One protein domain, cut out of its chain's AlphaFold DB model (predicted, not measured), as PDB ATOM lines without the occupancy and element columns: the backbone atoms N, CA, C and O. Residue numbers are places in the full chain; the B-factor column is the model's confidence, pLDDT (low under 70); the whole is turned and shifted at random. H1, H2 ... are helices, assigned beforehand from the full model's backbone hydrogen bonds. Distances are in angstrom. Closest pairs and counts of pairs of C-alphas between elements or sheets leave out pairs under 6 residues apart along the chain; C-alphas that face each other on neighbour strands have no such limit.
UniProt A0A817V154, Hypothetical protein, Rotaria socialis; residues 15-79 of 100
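AT A GLANCE: This is residues 15 to 79 of the 100 residues of the protein "Hypothetical protein" of Rotaria socialis (UniProt A0A817V154). Picture one long helix, H3, as the shaft of a rod, with the short helices H1 and H2 and their links in a loose group toward one end of the rod and the short helix H4 at the other end. No helix touches another; residues 33 to 67, of which 33 to 37 belong to H2 and 45 to 66 to H3, and residues 69 to 75, of which 73 to 75 belong to H4, stand free. The printed part has 65 residues, with four named helices in the order H1, H2, H3, H4 and no named strand, and the class is all helix. The whole is extended, with a radius of gyration of the C-alphas of 19.0 A, and the C-alphas span 53 by 24 by 19 A.

IN THESE COORDINATES: Start at C-alpha 15, at (37.492, -32.760, 26.672), where H1 begins; it covers residues 15 to 18 and is 5.9 A from first to last C-alpha. Go on to residues 29 to 37 for H2, which is 12.4 A long. Then find C-alpha 45 at (54.878, -29.880, 23.992); from there H3, residues 45 to 66, runs 31.3 A to C-alpha 66 at (53.230, -31.378, 55.203). Last comes H4, residues 73 to 78, 9.0 A long, which ends at C-alpha 78 at (54.563, -15.830, 62.607).

HOW THE PARTS SIT: Look first at H3, the longest helix with 22 residues, and watch z: the z part of its N-to-C direction is 1.00. In H2 and H4 watch x instead, where the x part of the direction is 0.91 and 0.88. H3 is apart from H1, from H2 and from H4, with no C-alpha of the one within 8 A of the other. H1 and H2, H1 and H4, and H2 and H4 are apart too, in each case with no C-alpha of the one within 8 A of the other. In the backbone, every pair of O i and N i+4 is within hydrogen-bond range in H3 and H4, and 4 of 5 are in H2. H1 is too short for such a pair, and its one pair of O i and N i+3 is not within range.

THE WHOLE: The two C-alphas farthest apart are those of Glu 22 and Asp 78, at 53.2 A, while the first and last printed C-alphas, of Asp 15 and Asn 79, are 41.5 A apart. The printed part has no cut. Its three links, of 10, 7 and 6 residues, are short. Read the B-factor column for the model's confidence: the mean pLDDT of the printed part is 78.3. It is under 70 at residues 15 to 25, 27, 29, 31 to 41 and 43, while H3 has a mean of 89 and H4 of 93.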
ATOM      1  N   ASP A  15      38.292 -31.990  27.623       55.66
ATOM      2  CA  ASP A  15      37.492 -32.760  26.672       55.66
ATOM      3  C   ASP A  15      38.320 -33.874  26.003       55.66
ATOM      4  O   ASP A  15      37.813 -34.966  25.753       55.66
ATOM      5  N   LYS A  16      39.627 -33.647  25.798       56.28
ATOM      6  CA  LYS A  16      40.547 -34.632  25.199       56.28
ATOM      7  C   LYS A  16      40.838 -35.843  26.095       56.28
ATOM      8  O   LYS A  16      41.281 -36.865  25.585       56.28
ATOM      9  N   GLN A  17      40.640 -35.742  27.413       56.78
ATOM     10  CA  GLN A  17      40.965 -36.838  28.340       56.78
ATOM     11  C   GLN A  17      39.889 -37.921  28.388       56.78
ATOM     12  O   GLN A  17      40.179 -39.059  28.752       56.78
ATOM     13  N   PHE A  18      38.655 -37.572  28.028       55.69
ATOM     14  CA  PHE A  18      37.519 -38.470  28.183       55.69
ATOM     15  C   PHE A  18      36.763 -38.702  26.891       55.69
ATOM     16  O   PHE A  18      36.095 -39.724  26.809       55.69
ATOM     17  N   HIS A  19      36.883 -37.833  25.888       56.75
ATOM     18  CA  HIS A  19      36.041 -37.914  24.706       56.75
ATOM     19  C   HIS A  19      36.797 -38.294  23.429       56.75
ATOM     20  O   HIS A  19      37.991 -38.033  23.276       56.75
ATOM     21  N   ASP A  20      36.093 -38.951  22.505       59.62
ATOM     22  CA  ASP A  20      36.559 -39.097  21.122       59.62
ATOM     23  C   ASP A  20      36.731 -37.727  20.431       59.62
ATOM     24  O   ASP A  20      36.294 -36.690  20.935       59.62
ATOM     25  N   ALA A  21      37.392 -37.705  19.268       58.91
ATOM     26  CA  ALA A  21      37.643 -36.474  18.508       58.91
ATOM     27  C   ALA A  21      36.354 -35.736  18.088       58.91
ATOM     28  O   ALA A  21      36.406 -34.556  17.747       58.91
ATOM     29  N   GLU A  22      35.208 -36.418  18.133       65.44
ATOM     30  CA  GLU A  22      33.882 -35.879  17.828       65.44
ATOM     31  C   GLU A  22      33.108 -35.463  19.097       65.44
ATOM     32  O   GLU A  22      31.979 -34.986  19.013       65.44
ATOM     33  N   GLN A  23      33.724 -35.596  20.276       63.84
ATOM     34  CA  GLN A  23      33.173 -35.300  21.598       63.84
ATOM     35  C   GLN A  23      31.876 -36.053  21.955       63.84
ATOM     36  O   GLN A  23      31.127 -35.628  22.838       63.84
ATOM     37  N   THR A  24      31.576 -37.176  21.295       62.84
ATOM     38  CA  THR A  24      30.244 -37.812  21.401       62.84
ATOM     39  C   THR A  24      30.153 -38.927  22.437       62.84
ATOM     40  O   THR A  24      29.056 -39.237  22.911       62.84
ATOM     41  N   SER A  25      31.282 -39.519  22.830       64.56
ATOM     42  CA  SER A  25      31.308 -40.646  23.761       64.56
ATOM     43  C   SER A  25      32.459 -40.548  24.759       64.56
ATOM     44  O   SER A  25      33.533 -40.058  24.421       64.56
ATOM     45  N   ILE A  26      32.215 -40.979  26.005       70.62
ATOM     46  CA  ILE A  26      33.272 -41.122  27.014       70.62
ATOM     47  C   ILE A  26      33.989 -42.453  26.768       70.62
ATOM     48  O   ILE A  26      33.340 -43.504  26.825       70.62
ATOM     49  N   LYS A  27      35.302 -42.419  26.523       69.12
ATOM     50  CA  LYS A  27      36.119 -43.620  26.295       69.12
ATOM     51  C   LYS A  27      36.165 -44.501  27.540       69.12
ATOM     52  O   LYS A  27      36.266 -44.019  28.671       69.12
ATOM     53  N   LYS A  28      36.104 -45.818  27.341       71.00
ATOM     54  CA  LYS A  28      36.216 -46.805  28.422       71.00
ATOM     55  C   LYS A  28      37.676 -46.993  28.852       71.00
ATOM     56  O   LYS A  28      38.581 -46.775  28.046       71.00
ATOM     57  N   PRO A  29      37.926 -47.478  30.086       68.69
ATOM     58  CA  PRO A  29      39.283 -47.719  30.578       68.69
ATOM     59  C   PRO A  29      40.150 -48.569  29.636       68.69
ATOM     60  O   PRO A  29      41.295 -48.213  29.389       68.69
ATOM     61  N   ASP A  30      39.602 -49.639  29.053       73.69
ATOM     62  CA  ASP A  30      40.356 -50.537  28.163       73.69
ATOM     63  C   ASP A  30      40.774 -49.868  26.841       73.69
ATOM     64  O   ASP A  30      41.813 -50.205  26.275       73.69
ATOM     65  N   GLU A  31      39.994 -48.896  26.363       68.06
ATOM     66  CA  GLU A  31      40.275 -48.131  25.141       68.06
ATOM     67  C   GLU A  31      41.378 -47.096  25.400       68.06
ATOM     68  O   GLU A  31      42.306 -46.955  24.604       68.06
ATOM     69  N   LEU A  32      41.342 -46.450  26.570       65.69
ATOM     70  CA  LEU A  32      42.392 -45.536  27.026       65.69
ATOM     71  C   LEU A  32      43.736 -46.253  27.219       65.69
ATOM     72  O   LEU A  32      44.781 -45.683  26.927       65.69
ATOM     73  N   VAL A  33      43.735 -47.512  27.675       68.06
ATOM     74  CA  VAL A  33      44.972 -48.297  27.860       68.06
ATOM     75  C   VAL A  33      45.727 -48.498  26.543       68.06
ATOM     76  O   VAL A  33      46.957 -48.516  26.554       68.06
ATOM     77  N   VAL A  34      45.022 -48.652  25.419       69.62
ATOM     78  CA  VAL A  34      45.648 -48.804  24.095       69.62
ATOM     79  C   VAL A  34      46.331 -47.502  23.675       69.62
ATOM     80  O   VAL A  34      47.498 -47.529  23.296       69.62
ATOM     81  N   GLU A  35      45.649 -46.369  23.831       64.62
ATOM     82  CA  GLU A  35      46.179 -45.045  23.471       64.62
ATOM     83  C   GLU A  35      47.328 -44.594  24.380       64.62
ATOM     84  O   GLU A  35      48.295 -44.004  23.913       64.62
ATOM     85  N   ILE A  36      47.267 -44.915  25.675       67.25
ATOM     86  CA  ILE A  36      48.354 -44.620  26.619       67.25
ATOM     87  C   ILE A  36      49.615 -45.433  26.284       67.25
ATOM     88  O   ILE A  36      50.729 -44.977  26.539       67.25
ATOM     89  N   ARG A  37      49.462 -46.650  25.743       68.81
ATOM     90  CA  ARG A  37      50.591 -47.530  25.397       68.81
ATOM     91  C   ARG A  37      51.284 -47.149  24.096       68.81
ATOM     92  O   ARG A  37      52.473 -47.427  23.973       68.81
ATOM     93  N   ASP A  38      50.555 -46.560  23.160       66.00
ATOM     94  CA  ASP A  38      51.076 -46.107  21.872       66.00
ATOM     95  C   ASP A  38      50.607 -44.670  21.607       66.00
ATOM     96  O   ASP A  38      49.680 -44.440  20.821       66.00
ATOM     97  N   PRO A  39      51.181 -43.686  22.326       61.69
ATOM     98  CA  PRO A  39      50.870 -42.293  22.075       61.69
ATOM     99  C   PRO A  39      51.380 -41.957  20.672       61.69
ATOM    100  O   PRO A  39      52.571 -42.097  20.388       61.69
ATOM    101  N   GLY A  40      50.476 -41.543  19.782       64.25
ATOM    102  CA  GLY A  40      50.830 -41.133  18.423       64.25
ATOM    103  C   GLY A  40      52.002 -40.140  18.405       64.25
ATOM    104  O   GLY A  40      52.244 -39.414  19.365       64.25
ATOM    105  N   SER A  41      52.742 -40.100  17.296       66.88
ATOM    106  CA  SER A  41      54.056 -39.446  17.193       66.88
ATOM    107  C   SER A  41      54.080 -37.921  17.375       66.88
ATOM    108  O   SER A  41      55.159 -37.332  17.348       66.88
ATOM    109  N   GLU A  42      52.927 -37.271  17.521       70.94
ATOM    110  CA  GLU A  42      52.830 -35.826  17.726       70.94
ATOM    111  C   GLU A  42      52.626 -35.520  19.211       70.94
ATOM    112  O   GLU A  42      51.513 -35.528  19.737       70.94
ATOM    113  N   LEU A  43      53.740 -35.260  19.894       69.88
ATOM    114  CA  LEU A  43      53.742 -34.697  21.238       69.88
ATOM    115  C   LEU A  43      53.402 -33.207  21.152       69.88
ATOM    116  O   LEU A  43      54.160 -32.413  20.602       69.88
ATOM    117  N   ASP A  44      52.264 -32.831  21.724       81.12
ATOM    118  CA  ASP A  44      51.948 -31.438  22.030       81.12
ATOM    119  C   ASP A  44      52.804 -31.009  23.236       81.12
ATOM    120  O   ASP A  44      52.496 -31.352  24.382       81.12
ATOM    121  N   GLU A  45      53.918 -30.320  22.968       83.25
ATOM    122  CA  GLU A  45      54.878 -29.880  23.992       83.25
ATOM    123  C   GLU A  45      54.225 -28.979  25.053       83.25
ATOM    124  O   GLU A  45      54.533 -29.110  26.238       83.25
ATOM    125  N   GLU A  46      53.260 -28.131  24.674       83.00
ATOM    126  CA  GLU A  46      52.549 -27.263  25.622       83.00
ATOM    127  C   GLU A  46      51.675 -28.091  26.571       83.00
ATOM    128  O   GLU A  46      51.656 -27.869  27.788       83.00
ATOM    129  N   LEU A  47      50.946 -29.075  26.037       81.50
ATOM    130  CA  LEU A  47      50.154 -29.986  26.860       81.50
ATOM    131  C   LEU A  47      51.050 -30.827  27.777       81.50
ATOM    132  O   LEU A  47      50.715 -31.016  28.950       81.50
ATOM    133  N   PHE A  48      52.184 -31.308  27.266       83.50
ATOM    134  CA  PHE A  48      53.144 -32.082  28.042       83.50
ATOM    135  C   PHE A  48      53.718 -31.271  29.211       83.50
ATOM    136  O   PHE A  48      53.654 -31.730  30.355       83.50
ATOM    137  N   ASP A  49      54.169 -30.040  28.962       85.69
ATOM    138  CA  ASP A  49      54.675 -29.135  30.000       85.69
ATOM    139  C   ASP A  49      53.625 -28.862  31.077       85.69
ATOM    140  O   ASP A  49      53.928 -28.816  32.273       85.69
ATOM    141  N   ARG A  50      52.356 -28.739  30.683       85.62
ATOM    142  CA  ARG A  50      51.251 -28.538  31.626       85.62
ATOM    143  C   ARG A  50      50.968 -29.773  32.468       85.62
ATOM    144  O   ARG A  50      50.697 -29.629  33.662       85.62
ATOM    145  N   ILE A  51      51.023 -30.969  31.886       87.88
ATOM    146  CA  ILE A  51      50.876 -32.229  32.629       87.88
ATOM    147  C   ILE A  51      52.027 -32.369  33.627       87.88
ATOM    148  O   ILE A  51      51.786 -32.565  34.821       87.88
ATOM    149  N   LEU A  52      53.264 -32.186  33.164       89.88
ATOM    150  CA  LEU A  52      54.455 -32.288  33.998       89.88
ATOM    151  C   LEU A  52      54.444 -31.246  35.123       89.88
ATOM    152  O   LEU A  52      54.679 -31.585  36.285       89.88
ATOM    153  N   GLY A  53      54.107 -29.998  34.803       92.62
ATOM    154  CA  GLY A  53      53.963 -28.912  35.768       92.62
ATOM    155  C   GLY A  53      52.857 -29.176  36.791       92.62
ATOM    156  O   GLY A  53      53.048 -28.898  37.971       92.62
ATOM    157  N   SER A  54      51.737 -29.782  36.383       92.44
ATOM    158  CA  SER A  54      50.640 -30.138  37.297       92.44
ATOM    159  C   SER A  54      51.050 -31.237  38.279       92.44
ATOM    160  O   SER A  54      50.809 -31.110  39.478       92.44
ATOM    161  N   MET A  55      51.712 -32.294  37.795       93.88
ATOM    162  CA  MET A  55      52.215 -33.374  38.652       93.88
ATOM    163  C   MET A  55      53.305 -32.872  39.604       93.88
ATOM    164  O   MET A  55      53.278 -33.163  40.797       93.88
ATOM    165  N   THR A  56      54.234 -32.067  39.087       92.50
ATOM    166  CA  THR A  56      55.318 -31.478  39.881       92.50
ATOM    167  C   THR A  56      54.770 -30.508  40.926       92.50
ATOM    168  O   THR A  56      55.180 -30.548  42.083       92.50
ATOM    169  N   GLY A  57      53.805 -29.666  40.549       94.19
ATOM    170  CA  GLY A  57      53.146 -28.720  41.446       94.19
ATOM    171  C   GLY A  57      52.378 -29.408  42.572       94.19
ATOM    172  O   GLY A  57      52.442 -28.946  43.708       94.19
ATOM    173  N   LEU A  58      51.720 -30.538  42.292       93.62
ATOM    174  CA  LEU A  58      51.063 -31.354  43.316       93.62
ATOM    175  C   LEU A  58      52.071 -31.876  44.349       93.62
ATOM    176  O   LEU A  58      51.870 -31.689  45.546       93.62
ATOM    177  N   LEU A  59      53.171 -32.480  43.886       91.00
ATOM    178  CA  LEU A  59      54.214 -33.021  44.764       91.00
ATOM    179  C   LEU A  59      54.886 -31.925  45.605       91.00
ATOM    180  O   LEU A  59      55.107 -32.106  46.800       91.00
ATOM    181  N   LEU A  60      55.184 -30.772  44.999       90.56
ATOM    182  CA  LEU A  60      55.770 -29.633  45.709       90.56
ATOM    183  C   LEU A  60      54.800 -29.022  46.724       90.56
ATOM    184  O   LEU A  60      55.218 -28.671  47.825       90.56
ATOM    185  N   GLY A  61      53.521 -28.897  46.361       89.44
ATOM    186  CA  GLY A  61      52.483 -28.388  47.251       89.44
ATOM    187  C   GLY A  61      52.318 -29.260  48.494       89.44
ATOM    188  O   GLY A  61      52.268 -28.728  49.602       89.44
ATOM    189  N   ASP A  62      52.318 -30.584  48.320       89.12
ATOM    190  CA  ASP A  62      52.261 -31.536  49.433       89.12
ATOM    191  C   ASP A  62      53.506 -31.438  50.329       89.12
ATOM    192  O   ASP A  62      53.383 -31.235  51.536       89.12
ATOM    193  N   ALA A  63      54.712 -31.452  49.746       85.88
ATOM    194  CA  ALA A  63      55.963 -31.327  50.500       85.88
ATOM    195  C   ALA A  63      56.055 -30.019  51.311       85.88
ATOM    196  O   ALA A  63      56.576 -30.018  52.428       85.88
ATOM    197  N   LEU A  64      55.568 -28.897  50.764       88.38
ATOM    198  CA  LEU A  64      55.520 -27.612  51.471       88.38
ATOM    199  C   LEU A  64      54.472 -27.620  52.592       88.38
ATOM    200  O   LEU A  64      54.737 -27.118  53.685       88.38
ATOM    201  N   GLY A  65      53.290 -28.182  52.331       86.50
ATOM    202  CA  GLY A  65      52.179 -28.219  53.281       86.50
ATOM    203  C   GLY A  65      52.410 -29.175  54.452       86.50
ATOM    204  O   GLY A  65      52.077 -28.839  55.588       86.50
ATOM    205  N   ALA A  66      53.037 -30.325  54.208       87.81
ATOM    206  CA  ALA A  66      53.230 -31.378  55.203       87.81
ATOM    207  C   ALA A  66      54.032 -30.916  56.434       87.81
ATOM    208  O   ALA A  66      53.782 -31.360  57.557       87.81
ATOM    209  N   HIS A  67      54.971 -29.979  56.256       83.62
ATOM    210  CA  HIS A  67      55.740 -29.412  57.367       83.62
ATOM    211  C   HIS A  67      54.858 -28.656  58.377       83.62
ATOM    212  O   HIS A  67      55.112 -28.675  59.584       83.62
ATOM    213  N   VAL A  68      53.809 -27.995  57.890       88.19
ATOM    214  CA  VAL A  68      52.920 -27.151  58.697       88.19
ATOM    215  C   VAL A  68      51.533 -27.752  58.898       88.19
ATOM    216  O   VAL A  68      50.634 -27.092  59.424       88.19
ATOM    217  N   GLU A  69      51.354 -29.014  58.520       89.00
ATOM    218  CA  GLU A  69      50.091 -29.718  58.679       89.00
ATOM    219  C   GLU A  69      49.646 -29.700  60.152       89.00
ATOM    220  O   GLU A  69      50.441 -29.947  61.064       89.00
ATOM    221  N   PHE A  70      48.366 -29.385  60.377       91.25
ATOM    222  CA  PHE A  70      47.727 -29.236  61.695       91.25
ATOM    223  C   PHE A  70      48.193 -28.042  62.550       91.25
ATOM    224  O   PHE A  70      47.852 -27.962  63.735       91.25
ATOM    225  N   ARG A  71      48.928 -27.076  61.983       87.94
ATOM    226  CA  ARG A  71      49.240 -25.810  62.667       87.94
ATOM    227  C   ARG A  71      48.082 -24.807  62.549       87.94
ATOM    228  O   ARG A  71      47.426 -24.753  61.510       87.94
ATOM    229  N   PRO A  72      47.814 -23.995  63.591       92.94
ATOM    230  CA  PRO A  72      46.831 -22.922  63.495       92.94
ATOM    231  C   PRO A  72      47.323 -21.833  62.536       92.94
ATOM    232  O   PRO A  72      48.524 -21.636  62.378       92.94
ATOM    233  N   HIS A  73      46.395 -21.086  61.939       92.25
ATOM    234  CA  HIS A  73      46.732 -20.022  60.990       92.25
ATOM    235  C   HIS A  73      47.723 -18.995  61.568       92.25
ATOM    236  O   HIS A  73      48.684 -18.638  60.894       92.25
ATOM    237  N   ASP A  74      47.553 -18.584  62.829       96.12
ATOM    238  CA  ASP A  74      48.440 -17.610  63.487       96.12
ATOM    239  C   ASP A  74      49.901 -18.084  63.530       96.12
ATOM    240  O   ASP A  74      50.821 -17.295  63.334       96.12
ATOM    241  N   PHE A  75      50.128 -19.397  63.669       92.00
ATOM    242  CA  PHE A  75      51.475 -19.963  63.603       92.00
ATOM    243  C   PHE A  75      52.124 -19.741  62.230       92.00
ATOM    244  O   PHE A  75      53.325 -19.497  62.172       92.00
ATOM    245  N   LEU A  76      51.351 -19.801  61.139       90.44
ATOM    246  CA  LEU A  76      51.846 -19.587  59.773       90.44
ATOM    247  C   LEU A  76      52.155 -18.115  59.491       90.44
ATOM    248  O   LEU A  76      53.048 -17.823  58.699       90.44
ATOM    249  N   VAL A  77      51.426 -17.197  60.132       91.94
ATOM    250  CA  VAL A  77      51.701 -15.755  60.053       91.94
ATOM    251  C   VAL A  77      53.050 -15.443  60.698       91.94
ATOM    252  O   VAL A  77      53.860 -14.730  60.108       91.94
ATOM    253  N   ASP A  78      53.312 -16.028  61.871       94.06
ATOM    254  CA  ASP A  78      54.563 -15.830  62.607       94.06
ATOM    255  C   ASP A  78      55.737 -16.642  62.025       94.06
ATOM    256  O   ASP A  78      56.897 -16.259  62.183       94.06
ATOM    257  N   ASN A  79      55.453 -17.761  61.348       89.69
ATOM    258  CA  ASN A  79      56.443 -18.700  60.805       89.69
ATOM    259  C   ASN A  79      56.125 -19.034  59.333       89.69
ATOM    260  O   ASN A  79      55.693 -20.152  59.028       89.69
TER     261      ASN A  79